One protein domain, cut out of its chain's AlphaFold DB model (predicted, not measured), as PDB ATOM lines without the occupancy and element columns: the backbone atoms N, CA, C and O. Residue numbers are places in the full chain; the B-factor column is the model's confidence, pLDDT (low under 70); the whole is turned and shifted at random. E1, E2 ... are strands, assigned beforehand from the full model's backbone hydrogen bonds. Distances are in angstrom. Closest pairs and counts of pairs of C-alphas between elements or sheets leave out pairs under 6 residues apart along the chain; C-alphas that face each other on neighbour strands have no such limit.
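Overview. This is residues 82 to 152 of the 263 residues of an uncharacterized protein of bacterium B13(2017) (UniProt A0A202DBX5). This is a single, strongly twisted five-stranded sheet with no named helix, with the hairpin E1 and E2 at one edge and the small hairpin E4 and E5 at the other. The long loop of residues 121 to 135 reaches far out from the sheet. The printed part has 71 residues; E1 to E5 follow in that order along it, and the all-antiparallel sheet runs E2, E1, E3, E4, E5. The class is all strand, though 29 of 71 residues are in named strands. It is elongated, 40 by 25 by 17 A, and only just compact, close to loose, with a radius of gyration of the C-alphas of 13.2 A.

Arrangement. Residues 82 to 83 pair antiparallel with residues 136 to 137 of E4, which is residues 136 to 144. E1, residues 91 to 95, forms a hairpin with edge strand E2, residues 100 to 103; N 93 and O 101 are 2.8 A apart. E3, residues 113 to 120, is E1's antiparallel neighbour at 164 degrees, with N 94 and O 115 at 2.7 A. E3, E4 and E5, residues 149 to 151, make a meander, each strand the antiparallel neighbour of the one before. N 118 and O 139 are 2.8 A apart, as are N 142 and O 151. E4's pairing is staggered: 137 to 141 with E3, 142 to 144 with E5.

Along the chain. E1 begins at C-alpha 91 (362.505, 343.092, 243.815) and spans 12.6 A. E3 spans 19.6 A and E4 24.5 A. E5 ends at C-alpha 151 (360.230, 331.546, 250.283).

Size, cuts and confidence. The farthest C-alphas, of Asp 131 and Asp 146, are 43.2 A apart. The printed part has no cut. The link E3 to E4 is long. In this model, pLDDT is under 70 at residues 86 to 87 and 123 to 127.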
ATOM      1  N   VAL A  82     366.918 336.584 232.593       80.94
ATOM      2  CA  VAL A  82     368.159 337.374 232.688       80.94
ATOM      3  C   VAL A  82     367.842 338.871 232.750       80.94
ATOM      4  O   VAL A  82     366.936 339.352 232.074       80.94
ATOM      5  N   VAL A  83     368.604 339.598 233.565       80.12
ATOM      6  CA  VAL A  83     368.506 341.044 233.782       80.12
ATOM      7  C   VAL A  83     369.889 341.653 233.615       80.12
ATOM      8  O   VAL A  83     370.825 341.263 234.314       80.12
ATOM      9  N   THR A  84     370.014 342.612 232.703       73.62
ATOM     10  CA  THR A  84     371.270 343.328 232.411       73.62
ATOM     11  C   THR A  84     371.218 344.803 232.809       73.62
ATOM     12  O   THR A  84     372.133 345.551 232.498       73.62
ATOM     13  N   GLU A  85     370.141 345.251 233.456       73.38
ATOM     14  CA  GLU A  85     369.955 346.659 233.807       73.38
ATOM     15  C   GLU A  85     370.734 347.023 235.084       73.38
ATOM     16  O   GLU A  85     370.429 346.473 236.155       73.38
ATOM     17  N   PRO A  86     371.696 347.965 235.010       63.12
ATOM     18  CA  PRO A  86     372.607 348.275 236.113       63.12
ATOM     19  C   PRO A  86     371.909 348.871 237.347       63.12
ATOM     20  O   PRO A  86     372.363 348.615 238.459       63.12
ATOM     21  N   ASN A  87     370.766 349.549 237.178       67.88
ATOM     22  CA  ASN A  87     370.015 350.213 238.257       67.88
ATOM     23  C   ASN A  87     368.670 349.542 238.590       67.88
ATOM     24  O   ASN A  87     367.811 350.153 239.220       67.88
ATOM     25  N   SER A  88     368.447 348.300 238.148       71.56
ATOM     26  CA  SER A  88     367.208 347.594 238.499       71.56
ATOM     27  C   SER A  88     367.165 347.306 240.004       71.56
ATOM     28  O   SER A  88     368.120 346.736 240.547       71.56
ATOM     29  N   LEU A  89     366.060 347.693 240.647       85.62
ATOM     30  CA  LEU A  89     365.811 347.461 242.070       85.62
ATOM     31  C   LEU A  89     365.805 345.960 242.400       85.62
ATOM     32  O   LEU A  89     365.646 345.107 241.523       85.62
ATOM     33  N   SER A  90     365.978 345.635 243.677       90.81
ATOM     34  CA  SER A  90     366.179 344.258 244.146       90.81
ATOM     35  C   SER A  90     364.964 343.328 243.981       90.81
ATOM     36  O   SER A  90     365.134 342.109 243.881       90.81
ATOM     37  N   TYR A  91     363.745 343.866 243.910       93.06
ATOM     38  CA  TYR A  91     362.505 343.092 243.815       93.06
ATOM     39  C   TYR A  91     361.628 343.557 242.660       93.06
ATOM     40  O   TYR A  91     361.468 344.751 242.420       93.06
ATOM     41  N   LYS A  92     361.003 342.589 241.988       92.56
ATOM     42  CA  LYS A  92     359.975 342.806 240.969       92.56
ATOM     43  C   LYS A  92     358.664 342.203 241.455       92.56
ATOM     44  O   LYS A  92     358.610 341.013 241.762       92.56
ATOM     45  N   VAL A  93     357.616 343.008 241.488       93.69
ATOM     46  CA  VAL A  93     356.259 342.626 241.877       93.69
ATOM     47  C   VAL A  93     355.358 342.713 240.654       93.69
ATOM     48  O   VAL A  93     355.379 343.705 239.939       93.69
ATOM     49  N   ILE A  94     354.573 341.673 240.420       93.31
ATOM     50  CA  ILE A  94     353.422 341.668 239.526       93.31
ATOM     51  C   ILE A  94     352.199 341.651 240.433       93.31
ATOM     52  O   ILE A  94     352.067 340.756 241.279       93.31
ATOM     53  N   GLN A  95     351.359 342.667 240.317       93.56
ATOM     54  CA  GLN A  95     350.156 342.796 241.127       93.56
ATOM     55  C   GLN A  95     349.011 341.949 240.559       93.56
ATOM     56  O   GLN A  95     349.136 341.316 239.513       93.56
ATOM     57  N   SER A  96     347.896 341.879 241.287       90.75
ATOM     58  CA  SER A  96     346.702 341.127 240.873       90.75
ATOM     59  C   SER A  96     346.056 341.636 239.579       90.75
ATOM     60  O   SER A  96     345.324 340.880 238.950       90.75
ATOM     61  N   ASP A  97     346.333 342.878 239.188       92.06
ATOM     62  CA  ASP A  97     345.894 343.522 237.945       92.06
ATOM     63  C   ASP A  97     346.941 343.429 236.812       92.06
ATOM     64  O   ASP A  97     346.860 344.159 235.829       92.06
ATOM     65  N   ASP A  98     347.942 342.555 236.968       90.81
ATOM     66  CA  ASP A  98     349.086 342.355 236.067       90.81
ATOM     67  C   ASP A  98     350.030 343.568 235.914       90.81
ATOM     68  O   ASP A  98     350.991 343.516 235.135       90.81
ATOM     69  N   SER A  99     349.843 344.635 236.699       93.06
ATOM     70  CA  SER A  99     350.790 345.750 236.738       93.06
ATOM     71  C   SER A  99     352.134 345.325 237.344       93.06
ATOM     72  O   SER A  99     352.214 344.447 238.210       93.06
ATOM     73  N   VAL A 100     353.224 345.930 236.863       92.19
ATOM     74  CA  VAL A 100     354.593 345.583 237.266       92.19
ATOM     75  C   VAL A 100     355.219 346.732 238.046       92.19
ATOM     76  O   VAL A 100     355.385 347.828 237.520       92.19
ATOM     77  N   LEU A 101     355.627 346.446 239.278       91.94
ATOM     78  CA  LEU A 101     356.295 347.377 240.183       91.94
ATOM     79  C   LEU A 101     357.674 346.850 240.583       91.94
ATOM     80  O   LEU A 101     357.916 345.640 240.615       91.94
ATOM     81  N   PHE A 102     358.577 347.763 240.927       91.81
ATOM     82  CA  PHE A 102     359.925 347.437 241.377       91.81
ATOM     83  C   PHE A 102     360.187 348.062 242.747       91.81
ATOM     84  O   PHE A 102     359.796 349.200 242.996       91.81
ATOM     85  N   PHE A 103     360.850 347.318 243.632       89.88
ATOM     86  CA  PHE A 103     361.102 347.728 245.015       89.88
ATOM     87  C   PHE A 103     362.523 347.391 245.442       89.88
ATOM     88  O   PHE A 103     363.069 346.363 245.042       89.88
ATOM     89  N   GLU A 104     363.102 348.222 246.307       91.44
ATOM     90  CA  GLU A 104     364.395 347.908 246.923       91.44
ATOM     91  C   GLU A 104     364.250 346.888 248.058       91.44
ATOM     92  O   GLU A 104     365.056 345.973 248.199       91.44
ATOM     93  N   ASN A 105     363.171 346.994 248.833       91.44
ATOM     94  CA  ASN A 105     362.917 346.131 249.979       91.44
ATOM     95  C   ASN A 105     361.927 345.011 249.647       91.44
ATOM     96  O   ASN A 105     361.002 345.187 248.852       91.44
ATOM     97  N   ARG A 106     362.102 343.863 250.311       91.88
ATOM     98  CA  ARG A 106     361.196 342.715 250.203       91.88
ATOM     99  C   ARG A 106     359.818 343.087 250.769       91.88
ATOM    100  O   ARG A 106     359.765 343.505 251.926       91.88
ATOM    101  N   PRO A 107     358.714 342.882 250.029       92.19
ATOM    102  CA  PRO A 107     357.374 343.006 250.595       92.19
ATOM    103  C   PRO A 107     357.189 342.084 251.804       92.19
ATOM    104  O   PRO A 107     357.655 340.945 251.796       92.19
ATOM    105  N   ILE A 108     356.506 342.564 252.843       90.56
ATOM    106  CA  ILE A 108     356.324 341.827 254.109       90.56
ATOM    107  C   ILE A 108     355.059 340.958 254.140       90.56
ATOM    108  O   ILE A 108     354.909 340.121 255.024       90.56
ATOM    109  N   ASN A 109     354.148 341.146 253.185       90.31
ATOM    110  CA  ASN A 109     352.908 340.386 253.043       90.31
ATOM    111  C   ASN A 109     352.655 340.046 251.561       90.31
ATOM    112  O   ASN A 109     353.459 340.402 250.697       90.31
ATOM    113  N   SER A 110     351.570 339.318 251.285       91.12
ATOM    114  CA  SER A 110     351.155 338.888 249.940       91.12
ATOM    115  C   SER A 110     349.926 339.611 249.391       91.12
ATOM    116  O   SER A 110     349.445 339.267 248.312       91.12
ATOM    117  N   GLU A 111     349.421 340.618 250.102       91.62
ATOM    118  CA  GLU A 111     348.241 341.376 249.687       91.62
ATOM    119  C   GLU A 111     348.500 342.093 248.356       91.62
ATOM    120  O   GLU A 111     349.510 342.772 248.190       91.62
ATOM    121  N   ASN A 112     347.588 341.920 247.394       90.25
ATOM    122  CA  ASN A 112     347.678 342.472 246.036       90.25
ATOM    123  C   ASN A 112     348.932 342.057 245.242       90.25
ATOM    124  O   ASN A 112     349.257 342.687 244.235       90.25
ATOM    125  N   ILE A 113     349.638 340.999 245.661       92.69
ATOM    126  CA  ILE A 113     350.811 340.472 244.958       92.69
ATOM    127  C   ILE A 113     350.447 339.141 244.311       92.69
ATOM    128  O   ILE A 113     350.383 338.100 244.963       92.69
ATOM    129  N   GLN A 114     350.289 339.156 242.988       90.31
ATOM    130  CA  GLN A 114     350.170 337.935 242.195       90.31
ATOM    131  C   GLN A 114     351.536 337.248 242.113       90.31
ATOM    132  O   GLN A 114     351.668 336.035 242.337       90.31
ATOM    133  N   LYS A 115     352.594 338.026 241.825       92.06
ATOM    134  CA  LYS A 115     353.950 337.499 241.734       92.06
ATOM    135  C   LYS A 115     355.048 338.400 242.316       92.06
ATOM    136  O   LYS A 115     355.288 339.472 241.809       92.06
ATOM    137  N   LEU A 116     355.833 337.891 243.268       92.88
ATOM    138  CA  LEU A 116     357.133 338.436 243.659       92.88
ATOM    139  C   LEU A 116     358.328 337.701 243.015       92.88
ATOM    140  O   LEU A 116     358.372 336.467 242.968       92.88
ATOM    141  N   TYR A 117     359.332 338.464 242.595       92.44
ATOM    142  CA  TYR A 117     360.655 337.988 242.202       92.44
ATOM    143  C   TYR A 117     361.740 338.771 242.934       92.44
ATOM    144  O   TYR A 117     361.577 339.957 243.214       92.44
ATOM    145  N   VAL A 118     362.866 338.111 243.187       91.88
ATOM    146  CA  VAL A 118     364.085 338.716 243.723       91.88
ATOM    147  C   VAL A 118     365.196 338.649 242.684       91.88
ATOM    148  O   VAL A 118     365.362 337.643 241.988       91.88
ATOM    149  N   LYS A 119     365.953 339.734 242.576       89.69
ATOM    150  CA  LYS A 119     367.152 339.828 241.756       89.69
ATOM    151  C   LYS A 119     368.289 339.114 242.479       89.69
ATOM    152  O   LYS A 119     368.612 339.432 243.618       89.69
ATOM    153  N   GLN A 120     368.903 338.132 241.832       86.06
ATOM    154  CA  GLN A 120     370.023 337.386 242.411       86.06
ATOM    155  C   GLN A 120     371.046 337.002 241.343       86.06
ATOM    156  O   GLN A 120     370.783 337.093 240.143       86.06
ATOM    157  N   ASN A 121     372.218 336.557 241.790       80.31
ATOM    158  CA  ASN A 121     373.218 335.984 240.899       80.31
ATOM    159  C   ASN A 121     372.695 334.713 240.208       80.31
ATOM    160  O   ASN A 121     371.906 333.968 240.806       80.31
ATOM    161  N   PRO A 122     373.161 334.428 238.979       75.62
ATOM    162  CA  PRO A 122     372.939 333.139 238.341       75.62
ATOM    163  C   PRO A 122     373.416 331.976 239.236       75.62
ATOM    164  O   PRO A 122     374.460 332.092 239.884       75.62
ATOM    165  N   PRO A 123     372.689 330.843 239.288       67.56
ATOM    166  CA  PRO A 123     373.108 329.678 240.064       67.56
ATOM    167  C   PRO A 123     374.489 329.173 239.625       67.56
ATOM    168  O   PRO A 123     374.749 329.050 238.434       67.56
ATOM    169  N   GLY A 124     375.358 328.839 240.584       65.38
ATOM    170  CA  GLY A 124     376.675 328.251 240.306       65.38
ATOM    171  C   GLY A 124     377.775 329.244 239.915       65.38
ATOM    172  O   GLY A 124     378.914 328.823 239.741       65.38
ATOM    173  N   PHE A 125     377.478 330.543 239.839       60.88
ATOM    174  CA  PHE A 125     378.462 331.585 239.544       60.88
ATOM    175  C   PHE A 125     378.502 332.632 240.657       60.88
ATOM    176  O   PHE A 125     377.465 333.066 241.158       60.88
ATOM    177  N   ALA A 126     379.708 333.073 241.028       59.16
ATOM    178  CA  ALA A 126     379.870 334.191 241.955       59.16
ATOM    179  C   ALA A 126     379.427 335.514 241.301       59.16
ATOM    180  O   ALA A 126     378.731 336.305 241.938       59.16
ATOM    181  N   TYR A 127     379.779 335.721 240.024       69.06
ATOM    182  CA  TYR A 127     379.428 336.890 239.214       69.06
ATOM    183  C   TYR A 127     379.456 336.519 237.725       69.06
ATOM    184  O   TYR A 127     380.329 335.766 237.301       69.06
ATOM    185  N   VAL A 128     378.537 337.073 236.934       71.69
ATOM    186  CA  VAL A 128     378.612 337.047 235.466       71.69
ATOM    187  C   VAL A 128     378.602 338.498 234.994       71.69
ATOM    188  O   VAL A 128     377.676 339.238 235.319       71.69
ATOM    189  N   TYR A 129     379.653 338.922 234.298       75.06
ATOM    190  CA  TYR A 129     379.781 340.268 233.734       75.06
ATOM    191  C   TYR A 129     379.652 340.202 232.216       75.06
ATOM    192  O   TYR A 129     380.197 339.296 231.588       75.06
ATOM    193  N   THR A 130     378.958 341.173 231.636       73.00
ATOM    194  CA  THR A 130     378.954 341.434 230.197       73.00
ATOM    195  C   THR A 130     379.421 342.853 229.905       73.00
ATOM    196  O   THR A 130     379.629 343.659 230.811       73.00
ATOM    197  N   ASP A 131     379.549 343.163 228.617       73.06
ATOM    198  CA  ASP A 131     379.709 344.514 228.065       73.06
ATOM    199  C   ASP A 131     378.697 345.534 228.630       73.06
ATOM    200  O   ASP A 131     379.003 346.715 228.760       73.06
ATOM    201  N   LYS A 132     377.507 345.064 229.021       70.69
ATOM    202  CA  LYS A 132     376.415 345.851 229.620       70.69
ATOM    203  C   LYS A 132     376.420 345.879 231.154       70.69
ATOM    204  O   LYS A 132     375.498 346.422 231.758       70.69
ATOM    205  N   GLY A 133     377.437 345.303 231.793       74.62
ATOM    206  CA  GLY A 133     377.566 345.230 233.247       74.62
ATOM    207  C   GLY A 133     377.204 343.861 233.825       74.62
ATOM    208  O   GLY A 133     377.254 342.833 233.153       74.62
ATOM    209  N   ARG A 134     376.900 343.814 235.124       77.69
ATOM    210  CA  ARG A 134     376.648 342.551 235.831       77.69
ATOM    211  C   ARG A 134     375.292 341.957 235.445       77.69
ATOM    212  O   ARG A 134     374.266 342.628 235.534       77.69
ATOM    213  N   GLN A 135     375.292 340.677 235.088       80.19
ATOM    214  CA  GLN A 135     374.087 339.899 234.845       80.19
ATOM    215  C   GLN A 135     373.489 339.381 236.146       80.19
ATOM    216  O   GLN A 135     374.171 338.817 237.006       80.19
ATOM    217  N   TYR A 136     372.175 339.518 236.231       84.56
ATOM    218  CA  TYR A 136     371.357 338.950 237.286       84.56
ATOM    219  C   TYR A 136     370.252 338.105 236.682       84.56
ATOM    220  O   TYR A 136     370.012 338.117 235.474       84.56
ATOM    221  N   VAL A 137     369.554 337.380 237.544       86.56
ATOM    222  CA  VAL A 137     368.383 336.610 237.162       86.56
ATOM    223  C   VAL A 137     367.229 336.885 238.126       86.56
ATOM    224  O   VAL A 137     367.430 336.979 239.340       86.56
ATOM    225  N   TRP A 138     366.016 337.022 237.589       88.81
ATOM    226  CA  TRP A 138     364.796 337.146 238.386       88.81
ATOM    227  C   TRP A 138     364.369 335.785 238.918       88.81
ATOM    228  O   TRP A 138     363.818 334.972 238.174       88.81
ATOM    229  N   ARG A 139     364.575 335.539 240.213       87.56
ATOM    230  CA  ARG A 139     364.096 334.323 240.871       87.56
ATOM    231  C   ARG A 139     362.734 334.536 241.496       87.56
ATOM    232  O   ARG A 139     362.545 335.440 242.301       87.56
ATOM    233  N   ARG A 140     361.813 333.635 241.176       89.44
ATOM    234  CA  ARG A 140     360.476 333.576 241.757       89.44
ATOM    235  C   ARG A 140     360.531 333.348 243.273       89.44
ATOM    236  O   ARG A 140     361.161 332.392 243.728       89.44
ATOM    237  N   LEU A 141     359.843 334.201 244.029       89.75
ATOM    238  CA  LEU A 141     359.501 333.972 245.430       89.75
ATOM    239  C   LEU A 141     358.023 333.595 245.544       89.75
ATOM    240  O   LEU A 141     357.185 334.067 244.775       89.75
ATOM    241  N   TYR A 142     357.710 332.749 246.517       88.00
ATOM    242  CA  TYR A 142     356.368 332.253 246.785       88.00
ATOM    243  C   TYR A 142     355.977 332.569 248.221       88.00
ATOM    244  O   TYR A 142     356.805 332.460 249.118       88.00
ATOM    245  N   TRP A 143     354.725 332.941 248.444       89.62
ATOM    246  CA  TRP A 143     354.215 333.170 249.789       89.62
ATOM    247  C   TRP A 143     353.914 331.831 250.473       89.62
ATOM    248  O   TRP A 143     353.138 331.039 249.939       89.62
ATOM    249  N   ASP A 144     354.509 331.571 251.638       84.81
ATOM    250  CA  ASP A 144     354.183 330.414 252.478       84.81
ATOM    251  C   ASP A 144     353.310 330.869 253.655       84.81
ATOM    252  O   ASP A 144     353.761 331.576 254.558       84.81
ATOM    253  N   SER A 145     352.039 330.461 253.650       83.25
ATOM    254  CA  SER A 145     351.070 330.854 254.676       83.25
ATOM    255  C   SER A 145     351.340 330.239 256.051       83.25
ATOM    256  O   SER A 145     350.890 330.808 257.046       83.25
ATOM    257  N   ASP A 146     352.055 329.110 256.129       78.62
ATOM    258  CA  ASP A 146     352.358 328.450 257.406       78.62
ATOM    259  C   ASP A 146     353.338 329.297 258.228       78.62
ATOM    260  O   ASP A 146     353.193 329.421 259.445       78.62
ATOM    261  N   ILE A 147     354.336 329.882 257.558       84.25
ATOM    262  CA  ILE A 147     355.383 330.695 258.195       84.25
ATOM    263  C   ILE A 147     355.198 332.201 257.989       84.25
ATOM    264  O   ILE A 147     355.924 332.980 258.598       84.25
ATOM    265  N   ARG A 148     354.223 332.603 257.162       88.56
ATOM    266  CA  ARG A 148     353.914 333.998 256.813       88.56
ATOM    267  C   ARG A 148     355.126 334.753 256.254       88.56
ATOM    268  O   ARG A 148     355.388 335.881 256.659       88.56
ATOM    269  N   ASP A 149     355.870 334.123 255.344       91.06
ATOM    270  CA  ASP A 149     357.017 334.748 254.672       91.06
ATOM    271  C   ASP A 149     357.135 334.297 253.205       91.06
ATOM    272  O   ASP A 149     356.574 333.284 252.775       91.06
ATOM    273  N   TRP A 150     357.902 335.064 252.432       89.69
ATOM    274  CA  TRP A 150     358.301 334.756 251.069       89.69
ATOM    275  C   TRP A 150     359.476 333.781 251.044       89.69
ATOM    276  O   TRP A 150     360.582 334.084 251.498       89.69
ATOM    277  N   VAL A 151     359.257 332.627 250.424       87.19
ATOM    278  CA  VAL A 151     360.230 331.546 250.283       87.19
ATOM    279  C   VAL A 151     360.661 331.362 248.835       87.19
ATOM    280  O   VAL A 151     359.938 331.646 247.882       87.19
ATOM    281  N   SER A 152     361.872 330.848 248.659       81.94
ATOM    282  CA  SER A 152     362.475 330.626 247.341       81.94
ATOM    283  C   SER A 152     362.106 329.277 246.702       81.94
ATOM    284  O   SER A 152     362.626 328.921 245.639       81.94
TER     285      SER A 152